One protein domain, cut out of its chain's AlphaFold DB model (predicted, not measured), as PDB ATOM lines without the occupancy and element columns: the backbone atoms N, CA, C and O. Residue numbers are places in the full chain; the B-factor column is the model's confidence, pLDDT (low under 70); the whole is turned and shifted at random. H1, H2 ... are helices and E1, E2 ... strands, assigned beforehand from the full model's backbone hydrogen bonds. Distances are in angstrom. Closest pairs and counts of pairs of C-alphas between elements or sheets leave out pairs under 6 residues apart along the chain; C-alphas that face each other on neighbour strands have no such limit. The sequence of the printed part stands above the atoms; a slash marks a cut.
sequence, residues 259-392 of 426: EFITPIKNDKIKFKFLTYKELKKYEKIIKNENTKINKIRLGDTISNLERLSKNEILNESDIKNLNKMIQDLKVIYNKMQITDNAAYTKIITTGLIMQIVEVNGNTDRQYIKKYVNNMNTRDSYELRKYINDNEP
ATOM      1  N   GLU A 259     -15.214 -48.282  -7.933       92.69
ATOM      2  CA  GLU A 259     -15.828 -48.868  -6.748       92.69
ATOM      3  C   GLU A 259     -16.815 -47.900  -6.094       92.69
ATOM      4  O   GLU A 259     -16.543 -46.713  -5.925       92.69
ATOM      5  N   PHE A 260     -17.962 -48.432  -5.683       93.62
ATOM      6  CA  PHE A 260     -18.977 -47.724  -4.918       93.62
ATOM      7  C   PHE A 260     -19.528 -48.625  -3.815       93.62
ATOM      8  O   PHE A 260     -19.783 -49.811  -4.032       93.62
ATOM      9  N   ILE A 261     -19.739 -48.060  -2.626       93.69
ATOM     10  CA  ILE A 261     -20.332 -48.769  -1.490       93.69
ATOM     11  C   ILE A 261     -21.741 -48.229  -1.274       93.69
ATOM     12  O   ILE A 261     -21.930 -47.023  -1.110       93.69
ATOM     13  N   THR A 262     -22.735 -49.117  -1.268       89.56
ATOM     14  CA  THR A 262     -24.124 -48.697  -1.064       89.56
ATOM     15  C   THR A 262     -24.358 -48.214   0.370       89.56
ATOM     16  O   THR A 262     -23.909 -48.858   1.316       89.56
ATOM     17  N   PRO A 263     -25.085 -47.104   0.577       89.62
ATOM     18  CA  PRO A 263     -25.213 -46.493   1.899       89.62
ATOM     19  C   PRO A 263     -26.038 -47.320   2.890       89.62
ATOM     20  O   PRO A 263     -25.835 -47.192   4.096       89.62
ATOM     21  N   ILE A 264     -26.995 -48.129   2.421       87.88
ATOM     22  CA  ILE A 264     -27.864 -48.912   3.311       87.88
ATOM     23  C   ILE A 264     -27.318 -50.318   3.505       87.88
ATOM     24  O   ILE A 264     -27.146 -50.761   4.640       87.88
ATOM     25  N   LYS A 265     -27.085 -51.042   2.406       84.94
ATOM     26  CA  LYS A 265     -26.657 -52.445   2.472       84.94
ATOM     27  C   LYS A 265     -25.152 -52.616   2.668       84.94
ATOM     28  O   LYS A 265     -24.737 -53.702   3.055       84.94
ATOM     29  N   ASN A 266     -24.351 -51.569   2.448       91.00
ATOM     30  CA  ASN A 266     -22.886 -51.637   2.426       91.00
ATOM     31  C   ASN A 266     -22.351 -52.689   1.438       91.00
ATOM     32  O   ASN A 266     -21.266 -53.241   1.625       91.00
ATOM     33  N   ASP A 267     -23.115 -52.955   0.377       91.62
ATOM     34  CA  ASP A 267     -22.688 -53.812  -0.721       91.62
ATOM     35  C   ASP A 267     -21.606 -53.091  -1.527       91.62
ATOM     36  O   ASP A 267     -21.733 -51.899  -1.828       91.62
ATOM     37  N   LYS A 268     -20.563 -53.828  -1.909       94.56
ATOM     38  CA  LYS A 268     -19.496 -53.336  -2.781       94.56
ATOM     39  C   LYS A 268     -19.901 -53.552  -4.229       94.56
ATOM     40  O   LYS A 268     -20.069 -54.690  -4.665       94.56
ATOM     41  N   ILE A 269     -20.048 -52.467  -4.973       94.69
ATOM     42  CA  ILE A 269     -20.421 -52.479  -6.383       94.69
ATOM     43  C   ILE A 269     -19.242 -51.951  -7.190       94.69
ATOM     44  O   ILE A 269     -18.721 -50.881  -6.882       94.69
ATOM     45  N   LYS A 270     -18.864 -52.668  -8.249       95.31
ATOM     46  CA  LYS A 270     -18.032 -52.101  -9.311       95.31
ATOM     47  C   LYS A 270     -18.895 -51.734 -10.496       95.31
ATOM     48  O   LYS A 270     -19.723 -52.534 -10.948       95.31
ATOM     49  N   PHE A 271     -18.683 -50.537 -11.011       94.69
ATOM     50  CA  PHE A 271     -19.390 -50.029 -12.174       94.69
ATOM     51  C   PHE A 271     -18.420 -49.467 -13.209       94.69
ATOM     52  O   PHE A 271     -17.254 -49.201 -12.924       94.69
ATOM     53  N   LYS A 272     -18.928 -49.279 -14.421       94.38
ATOM     54  CA  LYS A 272     -18.244 -48.610 -15.522       94.38
ATOM     55  C   LYS A 272     -19.136 -47.536 -16.131       94.38
ATOM     56  O   LYS A 272     -20.365 -47.642 -16.082       94.38
ATOM     57  N   PHE A 273     -18.515 -46.546 -16.758       93.56
ATOM     58  CA  PHE A 273     -19.223 -45.649 -17.664       93.56
ATOM     59  C   PHE A 273     -19.521 -46.378 -18.974       93.56
ATOM     60  O   PHE A 273     -18.729 -47.204 -19.432       93.56
ATOM     61  N   LEU A 274     -20.694 -46.117 -19.551       92.00
ATOM     62  CA  LEU A 274     -21.095 -46.768 -20.793       92.00
ATOM     63  C   LEU A 274     -20.291 -46.195 -21.959       92.00
ATOM     64  O   LEU A 274     -20.168 -44.979 -22.118       92.00
ATOM     65  N   THR A 275     -19.773 -47.090 -22.791       92.75
ATOM     66  CA  THR A 275     -19.184 -46.716 -24.084       92.75
ATOM     67  C   THR A 275     -20.275 -46.246 -25.043       92.75
ATOM     68  O   THR A 275     -21.453 -46.574 -24.868       92.75
ATOM     69  N   TYR A 276     -19.909 -45.514 -26.093       90.00
ATOM     70  CA  TYR A 276     -20.874 -45.060 -27.094       90.00
ATOM     71  C   TYR A 276     -21.623 -46.226 -27.761       90.00
ATOM     72  O   TYR A 276     -22.843 -46.174 -27.937       90.00
ATOM     73  N   LYS A 277     -20.927 -47.335 -28.042       91.00
ATOM     74  CA  LYS A 277     -21.542 -48.576 -28.536       91.00
ATOM     75  C   LYS A 277     -22.622 -49.106 -27.597       91.00
ATOM     76  O   LYS A 277     -23.688 -49.542 -28.035       91.00
ATOM     77  N   GLU A 278     -22.346 -49.106 -26.299       91.38
ATOM     78  CA  GLU A 278     -23.288 -49.570 -25.280       91.38
ATOM     79  C   GLU A 278     -24.442 -48.593 -25.086       91.38
ATOM     80  O   GLU A 278     -25.573 -49.038 -24.912       91.38
ATOM     81  N   LEU A 279     -24.195 -47.290 -25.201       89.75
ATOM     82  CA  LEU A 279     -25.240 -46.274 -25.171       89.75
ATOM     83  C   LEU A 279     -26.215 -46.440 -26.349       89.75
ATOM     84  O   LEU A 279     -27.421 -46.532 -26.128       89.75
ATOM     85  N   LYS A 280     -25.710 -46.636 -27.578       88.75
ATOM     86  CA  LYS A 280     -26.544 -46.971 -28.751       88.75
ATOM     87  C   LYS A 280     -27.376 -48.239 -28.515       88.75
ATOM     88  O   LYS A 280     -28.541 -48.312 -28.904       88.75
ATOM     89  N   LYS A 281     -26.806 -49.263 -27.867       90.06
ATOM     90  CA  LYS A 281     -27.555 -50.479 -27.487       90.06
ATOM     91  C   LYS A 281     -28.642 -50.175 -26.453       90.06
ATOM     92  O   LYS A 281     -29.759 -50.665 -26.595       90.06
ATOM     93  N   TYR A 282     -28.331 -49.370 -25.444       87.25
ATOM     94  CA  TYR A 282     -29.267 -48.952 -24.405       87.25
ATOM     95  C   TYR A 282     -30.471 -48.201 -24.993       87.25
ATOM     96  O   TYR A 282     -31.619 -48.550 -24.710       87.25
ATOM     97  N   GLU A 283     -30.227 -47.251 -25.896       86.88
ATOM     98  CA  GLU A 283     -31.272 -46.508 -26.608       86.88
ATOM     99  C   GLU A 283     -32.158 -47.422 -27.458       86.88
ATOM    100  O   GLU A 283     -33.384 -47.304 -27.421       86.88
ATOM    101  N   LYS A 284     -31.563 -48.384 -28.179       87.31
ATOM    102  CA  LYS A 284     -32.319 -49.396 -28.937       87.31
ATOM    103  C   LYS A 284     -33.229 -50.219 -28.024       87.31
ATOM    104  O   LYS A 284     -34.390 -50.437 -28.369       87.31
ATOM    105  N   ILE A 285     -32.738 -50.647 -26.856       84.81
ATOM    106  CA  ILE A 285     -33.540 -51.396 -25.876       84.81
ATOM    107  C   ILE A 285     -34.735 -50.555 -25.410       84.81
ATOM    108  O   ILE A 285     -35.868 -51.033 -25.465       84.81
ATOM    109  N   ILE A 286     -34.511 -49.295 -25.030       83.88
ATOM    110  CA  ILE A 286     -35.580 -48.383 -24.594       83.88
ATOM    111  C   ILE A 286     -36.590 -48.131 -25.713       83.88
ATOM    112  O   ILE A 286     -37.798 -48.189 -25.478       83.88
ATOM    113  N   LYS A 287     -36.117 -47.861 -26.934       83.44
ATOM    114  CA  LYS A 287     -36.979 -47.624 -28.096       83.44
ATOM    115  C   LYS A 287     -37.879 -48.827 -28.341       83.44
ATOM    116  O   LYS A 287     -39.087 -48.654 -28.463       83.44
ATOM    117  N   ASN A 288     -37.306 -50.029 -28.310       82.25
ATOM    118  CA  ASN A 288     -38.055 -51.267 -28.458       82.25
ATOM    119  C   ASN A 288     -39.110 -51.414 -27.355       82.25
ATOM    120  O   ASN A 288     -40.269 -51.662 -27.673       82.25
ATOM    121  N   GLU A 289     -38.760 -51.219 -26.081       80.06
ATOM    122  CA  GLU A 289     -39.726 -51.264 -24.971       80.06
ATOM    123  C   GLU A 289     -40.861 -50.243 -25.134       80.06
ATOM    124  O   GLU A 289     -42.033 -50.585 -24.968       80.06
ATOM    125  N   ASN A 290     -40.540 -49.014 -25.537       80.75
ATOM    126  CA  ASN A 290     -41.535 -47.981 -25.809       80.75
ATOM    127  C   ASN A 290     -42.449 -48.366 -26.978       80.75
ATOM    128  O   ASN A 290     -43.657 -48.146 -26.902       80.75
ATOM    129  N   THR A 291     -41.923 -48.992 -28.037       81.25
ATOM    130  CA  THR A 291     -42.749 -49.525 -29.131       81.25
ATOM    131  C   THR A 291     -43.710 -50.604 -28.627       81.25
ATOM    132  O   THR A 291     -44.877 -50.594 -29.020       81.25
ATOM    133  N   LYS A 292     -43.276 -51.481 -27.708       80.88
ATOM    134  CA  LYS A 292     -44.155 -52.488 -27.078       80.88
ATOM    135  C   LYS A 292     -45.306 -51.828 -26.317       80.88
ATOM    136  O   LYS A 292     -46.462 -52.187 -26.522       80.88
ATOM    137  N   ILE A 293     -45.005 -50.822 -25.496       80.19
ATOM    138  CA  ILE A 293     -46.012 -50.078 -24.723       80.19
ATOM    139  C   ILE A 293     -46.980 -49.340 -25.652       80.19
ATOM    140  O   ILE A 293     -48.193 -49.364 -25.445       80.19
ATOM    141  N   ASN A 294     -46.460 -48.709 -26.703       81.25
ATOM    142  CA  ASN A 294     -47.279 -47.995 -27.676       81.25
ATOM    143  C   ASN A 294     -48.206 -48.939 -28.446       81.25
ATOM    144  O   ASN A 294     -49.349 -48.571 -28.695       81.25
ATOM    145  N   LYS A 295     -47.768 -50.167 -28.755       81.94
ATOM    146  CA  LYS A 295     -48.633 -51.190 -29.356       81.94
ATOM    147  C   LYS A 295     -49.808 -51.547 -28.440       81.94
ATOM    148  O   LYS A 295     -50.935 -51.624 -28.920       81.94
ATOM    149  N   ILE A 296     -49.567 -51.711 -27.137       81.38
ATOM    150  CA  ILE A 296     -50.626 -51.987 -26.149       81.38
ATOM    151  C   ILE A 296     -51.623 -50.824 -26.106       81.38
ATOM    152  O   ILE A 296     -52.814 -51.029 -26.324       81.38
ATOM    153  N   ARG A 297     -51.127 -49.589 -25.949       82.12
ATOM    154  CA  ARG A 297     -51.969 -48.379 -25.955       82.12
ATOM    155  C   ARG A 297     -52.790 -48.248 -27.237       82.12
ATOM    156  O   ARG A 297     -53.945 -47.828 -27.191       82.12
ATOM    157  N   LEU A 298     -52.203 -48.603 -28.381       83.38
ATOM    158  CA  LEU A 298     -52.884 -48.596 -29.673       83.38
ATOM    159  C   LEU A 298     -54.011 -49.638 -29.703       83.38
ATOM    160  O   LEU A 298     -55.110 -49.321 -30.148       83.38
ATOM    161  N   GLY A 299     -53.769 -50.846 -29.189       84.12
ATOM    162  CA  GLY A 299     -54.779 -51.900 -29.055       84.12
ATOM    163  C   GLY A 299     -55.958 -51.494 -28.161       84.12
ATOM    164  O   GLY A 299     -57.117 -51.672 -28.548       84.12
ATOM    165  N   ASP A 300     -55.678 -50.872 -27.015       83.62
ATOM    166  CA  ASP A 300     -56.708 -50.326 -26.120       83.62
ATOM    167  C   ASP A 300     -57.511 -49.216 -26.814       83.62
ATOM    168  O   ASP A 300     -58.741 -49.180 -26.747       83.62
ATOM    169  N   THR A 301     -56.822 -48.334 -27.544       82.88
ATOM    170  CA  THR A 301     -57.448 -47.250 -28.315       82.88
ATOM    171  C   THR A 301     -58.365 -47.801 -29.402       82.88
ATOM    172  O   THR A 301     -59.510 -47.372 -29.497       82.88
ATOM    173  N   ILE A 302     -57.913 -48.791 -30.179       86.38
ATOM    174  CA  ILE A 302     -58.733 -49.464 -31.198       86.38
ATOM    175  C   ILE A 302     -59.979 -50.074 -30.550       86.38
ATOM    176  O   ILE A 302     -61.087 -49.841 -31.028       86.38
ATOM    177  N   SER A 303     -59.820 -50.781 -29.430       84.38
ATOM    178  CA  SER A 303     -60.936 -51.395 -28.701       84.38
ATOM    179  C   SER A 303     -61.949 -50.351 -28.214       84.38
ATOM    180  O   SER A 303     -63.160 -50.548 -28.318       84.38
ATOM    181  N   ASN A 304     -61.474 -49.203 -27.726       83.75
ATOM    182  CA  ASN A 304     -62.333 -48.093 -27.314       83.75
ATOM    183  C   ASN A 304     -63.063 -47.453 -28.504       83.75
ATOM    184  O   ASN A 304     -64.266 -47.212 -28.417       83.75
ATOM    185  N   LEU A 305     -62.379 -47.231 -29.631       81.94
ATOM    186  CA  LEU A 305     -62.986 -46.695 -30.855       81.94
ATOM    187  C   LEU A 305     -64.035 -47.652 -31.440       81.94
ATOM    188  O   LEU A 305     -65.098 -47.212 -31.873       81.94
ATOM    189  N   GLU A 306     -63.793 -48.963 -31.394       84.25
ATOM    190  CA  GLU A 306     -64.774 -49.975 -31.802       84.25
ATOM    191  C   GLU A 306     -66.027 -49.967 -30.922       84.25
ATOM    192  O   GLU A 306     -67.134 -50.160 -31.423       84.25
ATOM    193  N   ARG A 307     -65.873 -49.736 -29.612       80.56
ATOM    194  CA  ARG A 307     -67.013 -49.569 -28.697       80.56
ATOM    195  C   ARG A 307     -67.790 -48.296 -29.014       80.56
ATOM    196  O   ARG A 307     -69.013 -48.344 -29.054       80.56
ATOM    197  N   LEU A 308     -67.101 -47.190 -29.296       78.06
ATOM    198  CA  LEU A 308     -67.738 -45.928 -29.683       78.06
ATOM    199  C   LEU A 308     -68.505 -46.048 -31.001       78.06
ATOM    200  O   LEU A 308     -69.626 -45.558 -31.086       78.06
ATOM    201  N   SER A 309     -67.961 -46.762 -31.992       72.31
ATOM    202  CA  SER A 309     -68.646 -47.007 -33.268       72.31
ATOM    203  C   SER A 309     -69.949 -47.802 -33.126       72.31
ATOM    204  O   SER A 309     -70.747 -47.802 -34.060       72.31
ATOM    205  N   LYS A 310     -70.153 -48.511 -32.010       73.75
ATOM    206  CA  LYS A 310     -71.362 -49.304 -31.738       73.75
ATOM    207  C   LYS A 310     -72.429 -48.527 -30.963       73.75
ATOM    208  O   LYS A 310     -73.529 -49.042 -30.795       73.75
ATOM    209  N   ASN A 311     -72.122 -47.322 -30.485       67.56
ATOM    210  CA  ASN A 311     -73.082 -46.496 -29.761       67.56
ATOM    211  C   ASN A 311     -73.981 -45.736 -30.751       67.56
ATOM    212  O   ASN A 311     -73.490 -45.091 -31.673       67.56
ATOM    213  N   GLU A 312     -75.294 -45.756 -30.514       58.31
ATOM    214  CA  GLU A 312     -76.357 -45.221 -31.394       58.31
ATOM    215  C   GLU A 312     -76.382 -43.680 -31.541       58.31
ATOM    216  O   GLU A 312     -77.325 -43.117 -32.088       58.31
ATOM    217  N   ILE A 313     -75.365 -42.971 -31.045       62.34
ATOM    218  CA  ILE A 313     -75.341 -41.499 -30.945       62.34
ATOM    219  C   ILE A 313     -74.663 -40.845 -32.170       62.34
ATOM    220  O   ILE A 313     -74.802 -39.645 -32.395       62.34
ATOM    221  N   LEU A 314     -73.914 -41.607 -32.973       62.19
ATOM    222  CA  LEU A 314     -73.109 -41.076 -34.082       62.19
ATOM    223  C   LEU A 314     -73.870 -41.079 -35.418       62.19
ATOM    224  O   LEU A 314     -74.592 -42.023 -35.733       62.19
ATOM    225  N   ASN A 315     -73.649 -40.052 -36.244       71.06
ATOM    226  CA  ASN A 315     -74.203 -39.997 -37.599       71.06
ATOM    227  C   ASN A 315     -73.553 -41.053 -38.509       71.06
ATOM    228  O   ASN A 315     -72.372 -41.368 -38.373       71.06
ATOM    229  N   GLU A 316     -74.282 -41.513 -39.527       70.62
ATOM    230  CA  GLU A 316     -73.823 -42.545 -40.472       70.62
ATOM    231  C   GLU A 316     -72.517 -42.165 -41.210       70.62
ATOM    232  O   GLU A 316     -71.628 -42.997 -41.407       70.62
ATOM    233  N   SER A 317     -72.345 -40.878 -41.539       75.19
ATOM    234  CA  SER A 317     -71.104 -40.341 -42.121       75.19
ATOM    235  C   SER A 317     -69.916 -40.416 -41.151       75.19
ATOM    236  O   SER A 317     -68.803 -40.769 -41.548       75.19
ATOM    237  N   ASP A 318     -70.146 -40.112 -39.874       73.25
ATOM    238  CA  ASP A 318     -69.101 -40.090 -38.848       73.25
ATOM    239  C   ASP A 318     -68.657 -41.519 -38.502       73.25
ATOM    240  O   ASP A 318     -67.462 -41.786 -38.373       73.25
ATOM    241  N   ILE A 319     -69.599 -42.468 -38.481       75.81
ATOM    242  CA  ILE A 319     -69.330 -43.904 -38.314       75.81
ATOM    243  C   ILE A 319     -68.468 -44.442 -39.462       75.81
ATOM    244  O   ILE A 319     -67.544 -45.226 -39.238       75.81
ATOM    245  N   LYS A 320     -68.724 -44.023 -40.707       79.94
ATOM    246  CA  LYS A 320     -67.924 -44.448 -41.866       79.94
ATOM    247  C   LYS A 320     -66.481 -43.944 -41.782       79.94
ATOM    248  O   LYS A 320     -65.552 -44.714 -42.037       79.94
ATOM    249  N   ASN A 321     -66.291 -42.682 -41.395       80.38
ATOM    250  CA  ASN A 321     -64.962 -42.103 -41.190       80.38
ATOM    251  C   ASN A 321     -64.227 -42.792 -40.032       80.38
ATOM    252  O   ASN A 321     -63.075 -43.193 -40.192       80.38
ATOM    253  N   LEU A 322     -64.918 -43.023 -38.913       79.25
ATOM    254  CA  LEU A 322     -64.384 -43.729 -37.750       79.25
ATOM    255  C   LEU A 322     -63.948 -45.157 -38.099       79.25
ATOM    256  O   LEU A 322     -62.850 -45.574 -37.743       79.25
ATOM    257  N   ASN A 323     -64.762 -45.895 -38.854       82.88
ATOM    258  CA  ASN A 323     -64.414 -47.243 -39.296       82.88
ATOM    259  C   ASN A 323     -63.191 -47.257 -40.215       82.88
ATOM    260  O   ASN A 323     -62.344 -48.138 -40.077       82.88
ATOM    261  N   LYS A 324     -63.055 -46.274 -41.112       84.94
ATOM    262  CA  LYS A 324     -61.849 -46.127 -41.936       84.94
ATOM    263  C   LYS A 324     -60.611 -45.901 -41.062       84.94
ATOM    264  O   LYS A 324     -59.624 -46.608 -41.228       84.94
ATOM    265  N   MET A 325     -60.700 -45.008 -40.075       77.50
ATOM    266  CA  MET A 325     -59.614 -44.765 -39.118       77.50
ATOM    267  C   MET A 325     -59.258 -46.026 -38.320       77.50
ATOM    268  O   MET A 325     -58.085 -46.345 -38.173       77.50
ATOM    269  N   ILE A 326     -60.251 -46.787 -37.850       85.12
ATOM    270  CA  ILE A 326     -60.023 -48.061 -37.151       85.12
ATOM    271  C   ILE A 326     -59.272 -49.052 -38.052       85.12
ATOM    272  O   ILE A 326     -58.366 -49.733 -37.575       85.12
ATOM    273  N   GLN A 327     -59.612 -49.137 -39.343       85.56
ATOM    274  CA  GLN A 327     -58.897 -50.006 -40.286       85.56
ATOM    275  C   GLN A 327     -57.446 -49.562 -40.486       85.56
ATOM    276  O   GLN A 327     -56.544 -50.393 -40.390       85.56
ATOM    277  N   ASP A 328     -57.205 -48.265 -40.675       84.88
ATOM    278  CA  ASP A 328     -55.851 -47.718 -40.821       84.88
ATOM    279  C   ASP A 328     -55.002 -48.004 -39.563       84.88
ATOM    280  O   ASP A 328     -53.869 -48.489 -39.655       84.88
ATOM    281  N   LEU A 329     -55.579 -47.819 -38.369       84.38
ATOM    282  CA  LEU A 329     -54.927 -48.134 -37.093       84.38
ATOM    283  C   LEU A 329     -54.673 -49.638 -36.918       84.38
ATOM    284  O   LEU A 329     -53.620 -50.019 -36.409       84.38
ATOM    285  N   LYS A 330     -55.585 -50.509 -37.370       86.38
ATOM    286  CA  LYS A 330     -55.387 -51.970 -37.360       86.38
ATOM    287  C   LYS A 330     -54.248 -52.404 -38.273       86.38
ATOM    288  O   LYS A 330     -53.476 -53.283 -37.898       86.38
ATOM    289  N   VAL A 331     -54.107 -51.786 -39.447       86.06
ATOM    290  CA  VAL A 331     -52.969 -52.040 -40.342       86.06
ATOM    291  C   VAL A 331     -51.658 -51.677 -39.644       86.06
ATOM    292  O   VAL A 331     -50.716 -52.467 -39.669       86.06
ATOM    293  N   ILE A 332     -51.606 -50.521 -38.975       82.69
ATOM    294  CA  ILE A 332     -50.436 -50.093 -38.194       82.69
ATOM    295  C   ILE A 332     -50.158 -51.076 -37.044       82.69
ATOM    296  O   ILE A 332     -49.024 -51.530 -36.892       82.69
ATOM    297  N   TYR A 333     -51.184 -51.467 -36.284       82.19
ATOM    298  CA  TYR A 333     -51.077 -52.420 -35.175       82.19
ATOM    299  C   TYR A 333     -50.526 -53.784 -35.620       82.19
ATOM    300  O   TYR A 333     -49.631 -54.335 -34.976       82.19
ATOM    301  N   ASN A 334     -51.015 -54.311 -36.745       82.56
ATOM    302  CA  ASN A 334     -50.601 -55.609 -37.281       82.56
ATOM    303  C   ASN A 334     -49.176 -55.595 -37.851       82.56
ATOM    304  O   ASN A 334     -48.491 -56.613 -37.805       82.56
ATOM    305  N   LYS A 335     -48.702 -54.448 -38.355       81.81
ATOM    306  CA  LYS A 335     -47.312 -54.287 -38.816       81.81
ATOM    307  C   LYS A 335     -46.294 -54.305 -37.670       81.81
ATOM    308  O   LYS A 335     -45.123 -54.586 -37.908       81.81
ATOM    309  N   MET A 336     -46.708 -54.029 -36.431       76.31
ATOM    310  CA  MET A 336     -45.820 -54.077 -35.266       76.31
ATOM    311  C   MET A 336     -45.540 -55.538 -34.863       76.31
ATOM    312  O   MET A 336     -46.330 -56.161 -34.149       76.31
ATOM    313  N   GLN A 337     -44.405 -56.093 -35.300       65.00
ATOM    314  CA  GLN A 337     -43.948 -57.465 -35.013       65.00
ATOM    315  C   GLN A 337     -43.483 -57.635 -33.552       65.00
ATOM    316  O   GLN A 337     -42.296 -57.709 -33.256       65.00
ATOM    317  N   ILE A 338     -44.422 -57.644 -32.606       66.38
ATOM    318  CA  ILE A 338     -44.136 -57.731 -31.165       66.38
ATOM    319  C   ILE A 338     -44.998 -58.830 -30.555       66.38
ATOM    320  O   ILE A 338     -46.227 -58.753 -30.649       66.38
ATOM    321  N   THR A 339     -44.342 -59.812 -29.937       57.66
ATOM    322  CA  THR A 339     -44.943 -61.006 -29.325       57.66
ATOM    323  C   THR A 339     -45.125 -60.894 -27.810       57.66
ATOM    324  O   THR A 339     -46.027 -61.528 -27.275       57.66
ATOM    325  N   ASP A 340     -44.326 -60.061 -27.130       61.25
ATOM    326  CA  ASP A 340     -44.293 -59.986 -25.662       61.25
ATOM    327  C   ASP A 340     -44.782 -58.640 -25.123       61.25
ATOM    328  O   ASP A 340     -44.382 -57.570 -25.599       61.25
ATOM    329  N   ASN A 341     -45.597 -58.697 -24.070       59.84
ATOM    330  CA  ASN A 341     -46.175 -57.524 -23.423       59.84
ATOM    331  C   ASN A 341     -45.191 -56.898 -22.422       59.84
ATOM    332  O   ASN A 341     -44.691 -57.569 -21.521       59.84
ATOM    333  N   ALA A 342     -44.956 -55.588 -22.542       65.50
ATOM    334  CA  ALA A 342     -44.224 -54.796 -21.556       65.50
ATOM    335  C   ALA A 342     -45.182 -53.800 -20.889       65.50
ATOM    336  O   ALA A 342     -45.780 -52.974 -21.569       65.50
ATOM    337  N   ALA A 343     -45.332 -53.876 -19.563       67.56
ATOM    338  CA  ALA A 343     -46.236 -52.994 -18.817       67.56
ATOM    339  C   ALA A 343     -45.666 -51.578 -18.601       67.56
ATOM    340  O   ALA A 343     -46.419 -50.615 -18.482       67.56
ATOM    341  N   TYR A 344     -44.339 -51.445 -18.535       74.50
ATOM    342  CA  TYR A 344     -43.627 -50.185 -18.313       74.50
ATOM    343  C   TYR A 344     -42.200 -50.262 -18.870       74.50
ATOM    344  O   TYR A 344     -41.659 -51.357 -19.050       74.50
ATOM    345  N   THR A 345     -41.588 -49.101 -19.119       75.44
ATOM    346  CA  THR A 345     -40.212 -48.987 -19.627       75.44
ATOM    347  C   THR A 345     -39.210 -49.169 -18.488       75.44
ATOM    348  O   THR A 345     -39.304 -48.518 -17.445       75.44
ATOM    349  N   LYS A 346     -38.207 -50.024 -18.678       84.25
ATOM    350  CA  LYS A 346     -37.197 -50.390 -17.677       84.25
ATOM    351  C   LYS A 346     -35.928 -49.553 -17.826       84.25
ATOM    352  O   LYS A 346     -34.823 -50.087 -17.837       84.25
ATOM    353  N   ILE A 347     -36.073 -48.231 -17.905       85.81
ATOM    354  CA  ILE A 347     -34.961 -47.289 -18.148       85.81
ATOM    355  C   ILE A 347     -33.872 -47.438 -17.074       85.81
ATOM    356  O   ILE A 347     -32.705 -47.685 -17.378       85.81
ATOM    357  N   ILE A 348     -34.276 -47.342 -15.806       88.00
ATOM    358  CA  ILE A 348     -33.367 -47.320 -14.653       88.00
ATOM    359  C   ILE A 348     -32.654 -48.661 -14.475       88.00
ATOM    360  O   ILE A 348     -31.429 -48.711 -14.382       88.00
ATOM    361  N   THR A 349     -33.417 -49.753 -14.410       91.06
ATOM    362  CA  THR A 349     -32.864 -51.085 -14.145       91.06
ATOM    363  C   THR A 349     -31.989 -51.557 -15.296       91.06
ATOM    364  O   THR A 349     -30.913 -52.089 -15.043       91.06
ATOM    365  N   THR A 350     -32.376 -51.297 -16.549       89.94
ATOM    366  CA  THR A 350     -31.540 -51.617 -17.718       89.94
ATOM    367  C   THR A 350     -30.227 -50.839 -17.689       89.94
ATOM    368  O   THR A 350     -29.173 -51.444 -17.875       89.94
ATOM    369  N   GLY A 351     -30.263 -49.538 -17.380       90.31
ATOM    370  CA  GLY A 351     -29.053 -48.713 -17.291       90.31
ATOM    371  C   GLY A 351     -28.083 -49.244 -16.236       90.31
ATOM    372  O   GLY A 351     -26.919 -49.505 -16.533       90.31
ATOM    373  N   LEU A 352     -28.591 -49.536 -15.035       93.00
ATOM    374  CA  LEU A 352     -27.789 -50.105 -13.950       93.00
ATOM    375  C   LEU A 352     -27.234 -51.496 -14.278       93.00
ATOM    376  O   LEU A 352     -26.083 -51.776 -13.964       93.00
ATOM    377  N   ILE A 353     -28.002 -52.365 -14.941       94.00
ATOM    378  CA  ILE A 353     -27.516 -53.686 -15.384       94.00
ATOM    379  C   ILE A 353     -26.365 -53.547 -16.393       94.00
ATOM    380  O   ILE A 353     -25.451 -54.376 -16.421       94.00
ATOM    381  N   MET A 354     -26.399 -52.524 -17.246       92.88
ATOM    382  CA  MET A 354     -25.337 -52.269 -18.223       92.88
ATOM    383  C   MET A 354     -24.092 -51.642 -17.581       92.88
ATOM    384  O   MET A 354     -22.979 -51.990 -17.970       92.88
ATOM    385  N   GLN A 355     -24.275 -50.772 -16.584       93.81
ATOM    386  CA  GLN A 355     -23.189 -50.079 -15.883       93.81
ATOM    387  C   GLN A 355     -22.494 -50.952 -14.832       93.81
ATOM    388  O   GLN A 355     -21.280 -50.871 -14.676       93.81
ATOM    389  N   ILE A 356     -23.233 -51.787 -14.099       95.38
ATOM    390  CA  ILE A 356     -22.674 -52.626 -13.034       95.38
ATOM    391  C   ILE A 356     -21.973 -53.842 -13.642       95.38
ATOM    392  O   ILE A 356     -22.549 -54.581 -14.448       95.38
ATOM    393  N   VAL A 357     -20.729 -54.059 -13.220       95.12
ATOM    394  CA  VAL A 357     -19.869 -55.158 -13.687       95.12
ATOM    395  C   VAL A 357     -19.602 -56.202 -12.607       95.12
ATOM    396  O   VAL A 357     -19.383 -57.363 -12.937       95.12
ATOM    397  N   GLU A 358     -19.667 -55.817 -11.333       95.69
ATOM    398  CA  GLU A 358     -19.434 -56.711 -10.199       95.69
ATOM    399  C   GLU A 358     -20.270 -56.258  -8.999       95.69
ATOM    400  O   GLU A 358     -20.379 -55.060  -8.725       95.69
ATOM    401  N   VAL A 359     -20.838 -57.210  -8.260       95.19
ATOM    402  CA  VAL A 359     -21.485 -56.957  -6.967       95.19
ATOM    403  C   VAL A 359     -20.955 -57.963  -5.954       95.19
ATOM    404  O   VAL A 359     -21.104 -59.167  -6.147       95.19
ATOM    405  N   ASN A 360     -20.351 -57.475  -4.870       93.00
ATOM    406  CA  ASN A 360     -19.781 -58.281  -3.787       93.00
ATOM    407  C   ASN A 360     -18.826 -59.390  -4.288       93.00
ATOM    408  O   ASN A 360     -18.867 -60.516  -3.795       93.00
ATOM    409  N   GLY A 361     -17.989 -59.091  -5.289       93.06
ATOM    410  CA  GLY A 361     -17.069 -60.062  -5.896       93.06
ATOM    411  C   GLY A 361     -17.687 -60.960  -6.972       93.06
ATOM    412  O   GLY A 361     -16.973 -61.763  -7.566       93.06
ATOM    413  N   ASN A 362     -18.992 -60.852  -7.242       93.19
ATOM    414  CA  ASN A 362     -19.670 -61.658  -8.253       93.19
ATOM    415  C   ASN A 362     -19.866 -60.879  -9.563       93.19
ATOM    416  O   ASN A 362     -20.538 -59.845  -9.587       93.19
ATOM    417  N   THR A 363     -19.313 -61.413 -10.653       94.69
ATOM    418  CA  THR A 363     -19.380 -60.857 -12.014       94.69
ATOM    419  C   THR A 363     -20.446 -61.517 -12.896       94.69
ATOM    420  O   THR A 363     -20.597 -61.146 -14.061       94.69
ATOM    421  N   ASP A 364     -21.182 -62.515 -12.389       95.75
ATOM    422  CA  ASP A 364     -22.232 -63.191 -13.152       95.75
ATOM    423  C   ASP A 364     -23.369 -62.221 -13.516       95.75
ATOM    424  O   ASP A 364     -23.972 -61.558 -12.666       95.75
ATOM    425  N   ARG A 365     -23.705 -62.162 -14.810       93.12
ATOM    426  CA  ARG A 365     -24.709 -61.229 -15.338       93.12
ATOM    427  C   ARG A 365     -26.112 -61.558 -14.833       93.12
ATOM    428  O   ARG A 365     -26.907 -60.636 -14.639       93.12
ATOM    429  N   GLN A 366     -26.430 -62.833 -14.590       93.81
ATOM    430  CA  GLN A 366     -27.737 -63.205 -14.038       93.81
ATOM    431  C   GLN A 366     -27.858 -62.781 -12.574       93.81
ATOM    432  O   GLN A 366     -28.879 -62.202 -12.184       93.81
ATOM    433  N   TYR A 367     -26.805 -62.996 -11.785       94.69
ATOM    434  CA  TYR A 367     -26.713 -62.500 -10.418       94.69
ATOM    435  C   TYR A 367     -26.866 -60.976 -10.352       94.69
ATOM    436  O   TYR A 367     -27.727 -60.490  -9.618       94.69
ATOM    437  N   ILE A 368     -26.113 -60.223 -11.163       94.31
ATOM    438  CA  ILE A 368     -26.191 -58.753 -11.212       94.31
ATOM    439  C   ILE A 368     -27.607 -58.300 -11.574       94.31
ATOM    440  O   ILE A 368     -28.172 -57.440 -10.902       94.31
ATOM    441  N   LYS A 369     -28.235 -58.918 -12.582       92.94
ATOM    442  CA  LYS A 369     -29.625 -58.622 -12.955       92.94
ATOM    443  C   LYS A 369     -30.583 -58.834 -11.784       92.94
ATOM    444  O   LYS A 369     -31.416 -57.973 -11.503       92.94
ATOM    445  N   LYS A 370     -30.474 -59.973 -11.094       94.75
ATOM    446  CA  LYS A 370     -31.304 -60.274  -9.921       94.75
ATOM    447  C   LYS A 370     -31.047 -59.278  -8.793       94.75
ATOM    448  O   LYS A 370     -32.004 -58.852  -8.151       94.75
ATOM    449  N   TYR A 371     -29.794 -58.898  -8.564       94.94
ATOM    450  CA  TYR A 371     -29.426 -57.898  -7.570       94.94
ATOM    451  C   TYR A 371     -30.057 -56.541  -7.889       94.94
ATOM    452  O   TYR A 371     -30.778 -56.009  -7.052       94.94
ATOM    453  N   VAL A 372     -29.874 -56.025  -9.111       93.94
ATOM    454  CA  VAL A 372     -30.409 -54.721  -9.540       93.94
ATOM    455  C   VAL A 372     -31.933 -54.682  -9.449       93.94
ATOM    456  O   VAL A 372     -32.489 -53.714  -8.938       93.94
ATOM    457  N   ASN A 373     -32.616 -55.750  -9.869       91.44
ATOM    458  CA  ASN A 373     -34.077 -55.832  -9.781       91.44
ATOM    459  C   ASN A 373     -34.605 -55.838  -8.335       91.44
ATOM    460  O   ASN A 373     -35.761 -55.494  -8.117       91.44
ATOM    461  N   ASN A 374     -33.775 -56.222  -7.360       92.69
ATOM    462  CA  ASN A 374     -34.116 -56.259  -5.933       92.69
ATOM    463  C   ASN A 374     -33.325 -55.219  -5.111       92.69
ATOM    464  O   ASN A 374     -33.246 -55.308  -3.877       92.69
ATOM    465  N   MET A 375     -32.686 -54.258  -5.782       92.25
ATOM    466  CA  MET A 375     -31.899 -53.211  -5.144       92.25
ATOM    467  C   MET A 375     -32.836 -52.229  -4.439       92.25
ATOM    468  O   MET A 375     -33.900 -51.889  -4.955       92.25
ATOM    469  N   ASN A 376     -32.449 -51.752  -3.254       92.81
ATOM    470  CA  ASN A 376     -33.229 -50.729  -2.563       92.81
ATOM    471  C   ASN A 376     -33.239 -49.441  -3.402       92.81
ATOM    472  O   ASN A 376     -32.189 -48.998  -3.865       92.81
ATOM    473  N   THR A 377     -34.407 -48.813  -3.556       92.81
ATOM    474  CA  THR A 377     -34.587 -47.551  -4.287       92.81
ATOM    475  C   THR A 377     -33.598 -46.471  -3.856       92.81
ATOM    476  O   THR A 377     -33.084 -45.757  -4.714       92.81
ATOM    477  N   ARG A 378     -33.296 -46.358  -2.555       92.88
ATOM    478  CA  ARG A 378     -32.343 -45.356  -2.056       92.88
ATOM    479  C   ARG A 378     -30.902 -45.677  -2.453       92.88
ATOM    480  O   ARG A 378     -30.221 -44.784  -2.938       92.88
ATOM    481  N   ASP A 379     -30.466 -46.929  -2.337       93.38
ATOM    482  CA  ASP A 379     -29.130 -47.332  -2.804       93.38
ATOM    483  C   ASP A 379     -29.000 -47.129  -4.320       93.38
ATOM    484  O   ASP A 379     -27.992 -46.630  -4.811       93.38
ATOM    485  N   SER A 380     -30.051 -47.483  -5.063       92.56
ATOM    486  CA  SER A 380     -30.124 -47.306  -6.511       92.56
ATOM    487  C   SER A 380     -30.065 -45.826  -6.906       92.56
ATOM    488  O   SER A 380     -29.393 -45.472  -7.870       92.56
ATOM    489  N   TYR A 381     -30.750 -44.951  -6.165       94.38
ATOM    490  CA  TYR A 381     -30.707 -43.505  -6.375       94.38
ATOM    491  C   TYR A 381     -29.309 -42.932  -6.124       94.38
ATOM    492  O   TYR A 381     -28.800 -42.209  -6.977       94.38
ATOM    493  N   GLU A 382     -28.680 -43.286  -5.002       95.44
ATOM    494  CA  GLU A 382     -27.353 -42.775  -4.638       95.44
ATOM    495  C   GLU A 382     -26.270 -43.269  -5.602       95.44
ATOM    496  O   GLU A 382     -25.429 -42.478  -6.012       95.44
ATOM    497  N   LEU A 383     -26.334 -44.529  -6.054       94.12
ATOM    498  CA  LEU A 383     -25.428 -45.032  -7.091       94.12
ATOM    499  C   LEU A 383     -25.589 -44.252  -8.403       94.12
ATOM    500  O   LEU A 383     -24.599 -43.805  -8.971       94.12
ATOM    501  N   ARG A 384     -26.824 -44.054  -8.887       94.50
ATOM    502  CA  ARG A 384     -27.055 -43.281 -10.123       94.50
ATOM    503  C   ARG A 384     -26.569 -41.847  -9.998       94.50
ATOM    504  O   ARG A 384     -25.960 -41.330 -10.924       94.50
ATOM    505  N   LYS A 385     -26.846 -41.216  -8.858       94.62
ATOM    506  CA  LYS A 385     -26.375 -39.868  -8.569       94.62
ATOM    507  C   LYS A 385     -24.848 -39.818  -8.588       94.62
ATOM    508  O   LYS A 385     -24.290 -38.978  -9.272       94.62
ATOM    509  N   TYR A 386     -24.189 -40.762  -7.918       94.38
ATOM    510  CA  TYR A 386     -22.733 -40.859  -7.904       94.38
ATOM    511  C   TYR A 386     -22.143 -41.031  -9.309       94.38
ATOM    512  O   TYR A 386     -21.174 -40.358  -9.643       94.38
ATOM    513  N   ILE A 387     -22.742 -41.887 -10.143       92.62
ATOM    514  CA  ILE A 387     -22.326 -42.070 -11.540       92.62
ATOM    515  C   ILE A 387     -22.484 -40.759 -12.319       92.62
ATOM    516  O   ILE A 387     -21.529 -40.320 -12.950       92.62
ATOM    517  N   ASN A 388     -23.647 -40.111 -12.247       91.06
ATOM    518  CA  ASN A 388     -23.926 -38.887 -13.004       91.06
ATOM    519  C   ASN A 388     -23.041 -37.707 -12.568       91.06
ATOM    520  O   ASN A 388     -22.538 -36.968 -13.410       91.06
ATOM    521  N   ASP A 389     -22.836 -37.539 -11.259       90.94
ATOM    522  CA  ASP A 389     -22.037 -36.447 -10.691       90.94
ATOM    523  C   ASP A 389     -20.547 -36.571 -11.063       90.94
ATOM    524  O   ASP A 389     -19.829 -35.574 -11.066       90.94
ATOM    525  N   ASN A 390     -20.086 -37.783 -11.393       90.69
ATOM    526  CA  ASN A 390     -18.704 -38.063 -11.785       90.69
ATOM    527  C   ASN A 390     -18.572 -38.484 -13.257       90.69
ATOM    528  O   ASN A 390     -17.540 -39.031 -13.639       90.69
ATOM    529  N   GLU A 391     -19.596 -38.281 -14.086       90.25
ATOM    530  CA  GLU A 391     -19.532 -38.656 -15.497       90.25
ATOM    531  C   GLU A 391     -18.508 -37.775 -16.237       90.25
ATOM    532  O   GLU A 391     -18.641 -36.543 -16.229       90.25
ATOM    533  N   PRO A 392     -17.486 -38.370 -16.885       91.06
ATOM    534  CA  PRO A 392     -16.506 -37.598 -17.633       91.06
ATOM    535  C   PRO A 392     -17.177 -36.957 -18.844       91.06
ATOM    536  O   PRO A 392     -18.018 -37.572 -19.501       91.06
TER     537      PRO A 392
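AT A GLANCE: This is residues 259 to 392 of the 426 residues of an uncharacterized protein of Elusimicrobia bacterium (UniProt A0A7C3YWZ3). A small head, in which the short helices H3, H4 and H5 stand round a little three-stranded sheet, is joined to a long helical hairpin, H1 and H2, that makes the length. H1 starts beside H3 in the head, and H2 folds back on its far part. The printed part has 134 residues, with five named helices and three named strands that follow along the chain as E1, E2, H1, H2, H3, E3, H4, H5; the sheet, in the order E1 - E2 - E3, is antiparallel and the class is mostly helix. The whole is extended, with a radius of gyration of the C-alphas of 22.0 A and spans of 68 by 30 by 27 A.

IN THESE COORDINATES: Find C-alpha 259 at (-15.828, -48.868, -6.748), where E1, residues 259 to 261, begins; E2 is residues 268 to 271 and E3 residues 356 to 359. From C-alpha 276 at (-20.874, -45.060, -27.094), H1 runs 46.9 A to residue 308. H2, residues 316 to 335, measures 29.0 A. H3 is residues 347 to 355, H4 residues 365 to 373, and H5 residues 377 to 389, ending at (-22.037, -36.447, -10.691).

HOW THE PARTS SIT: Look at the hairpin E1 and E2 for N 260 and O 269, 2.8 A apart; between E2 and E3, N 270 and O 358 are 2.9 A apart. H4 and H5 only graze the sheet. H3 touches H4 (closest C-alphas Ile 353 and Lys 369, 5.9 A) and, at Ile 347, touches H1 at Ile 286, C-alphas 6.6 A apart. H1 touches H2 with residues 295 to 306 alone, opposite ways at a shallow tilt of 30 degrees; C-alphas 302 and 326 are closest, 6.3 A. In each helix every O i to N i+4 pair is within hydrogen-bond range.

THE WHOLE: The C-alphas of Glu 316 and Gly 361 are farthest apart, 68.7 A. The printed part has no cut; H2 to H3 is the long link. Look for pLDDT under 70 at residues 311 to 314 and 337 to 343.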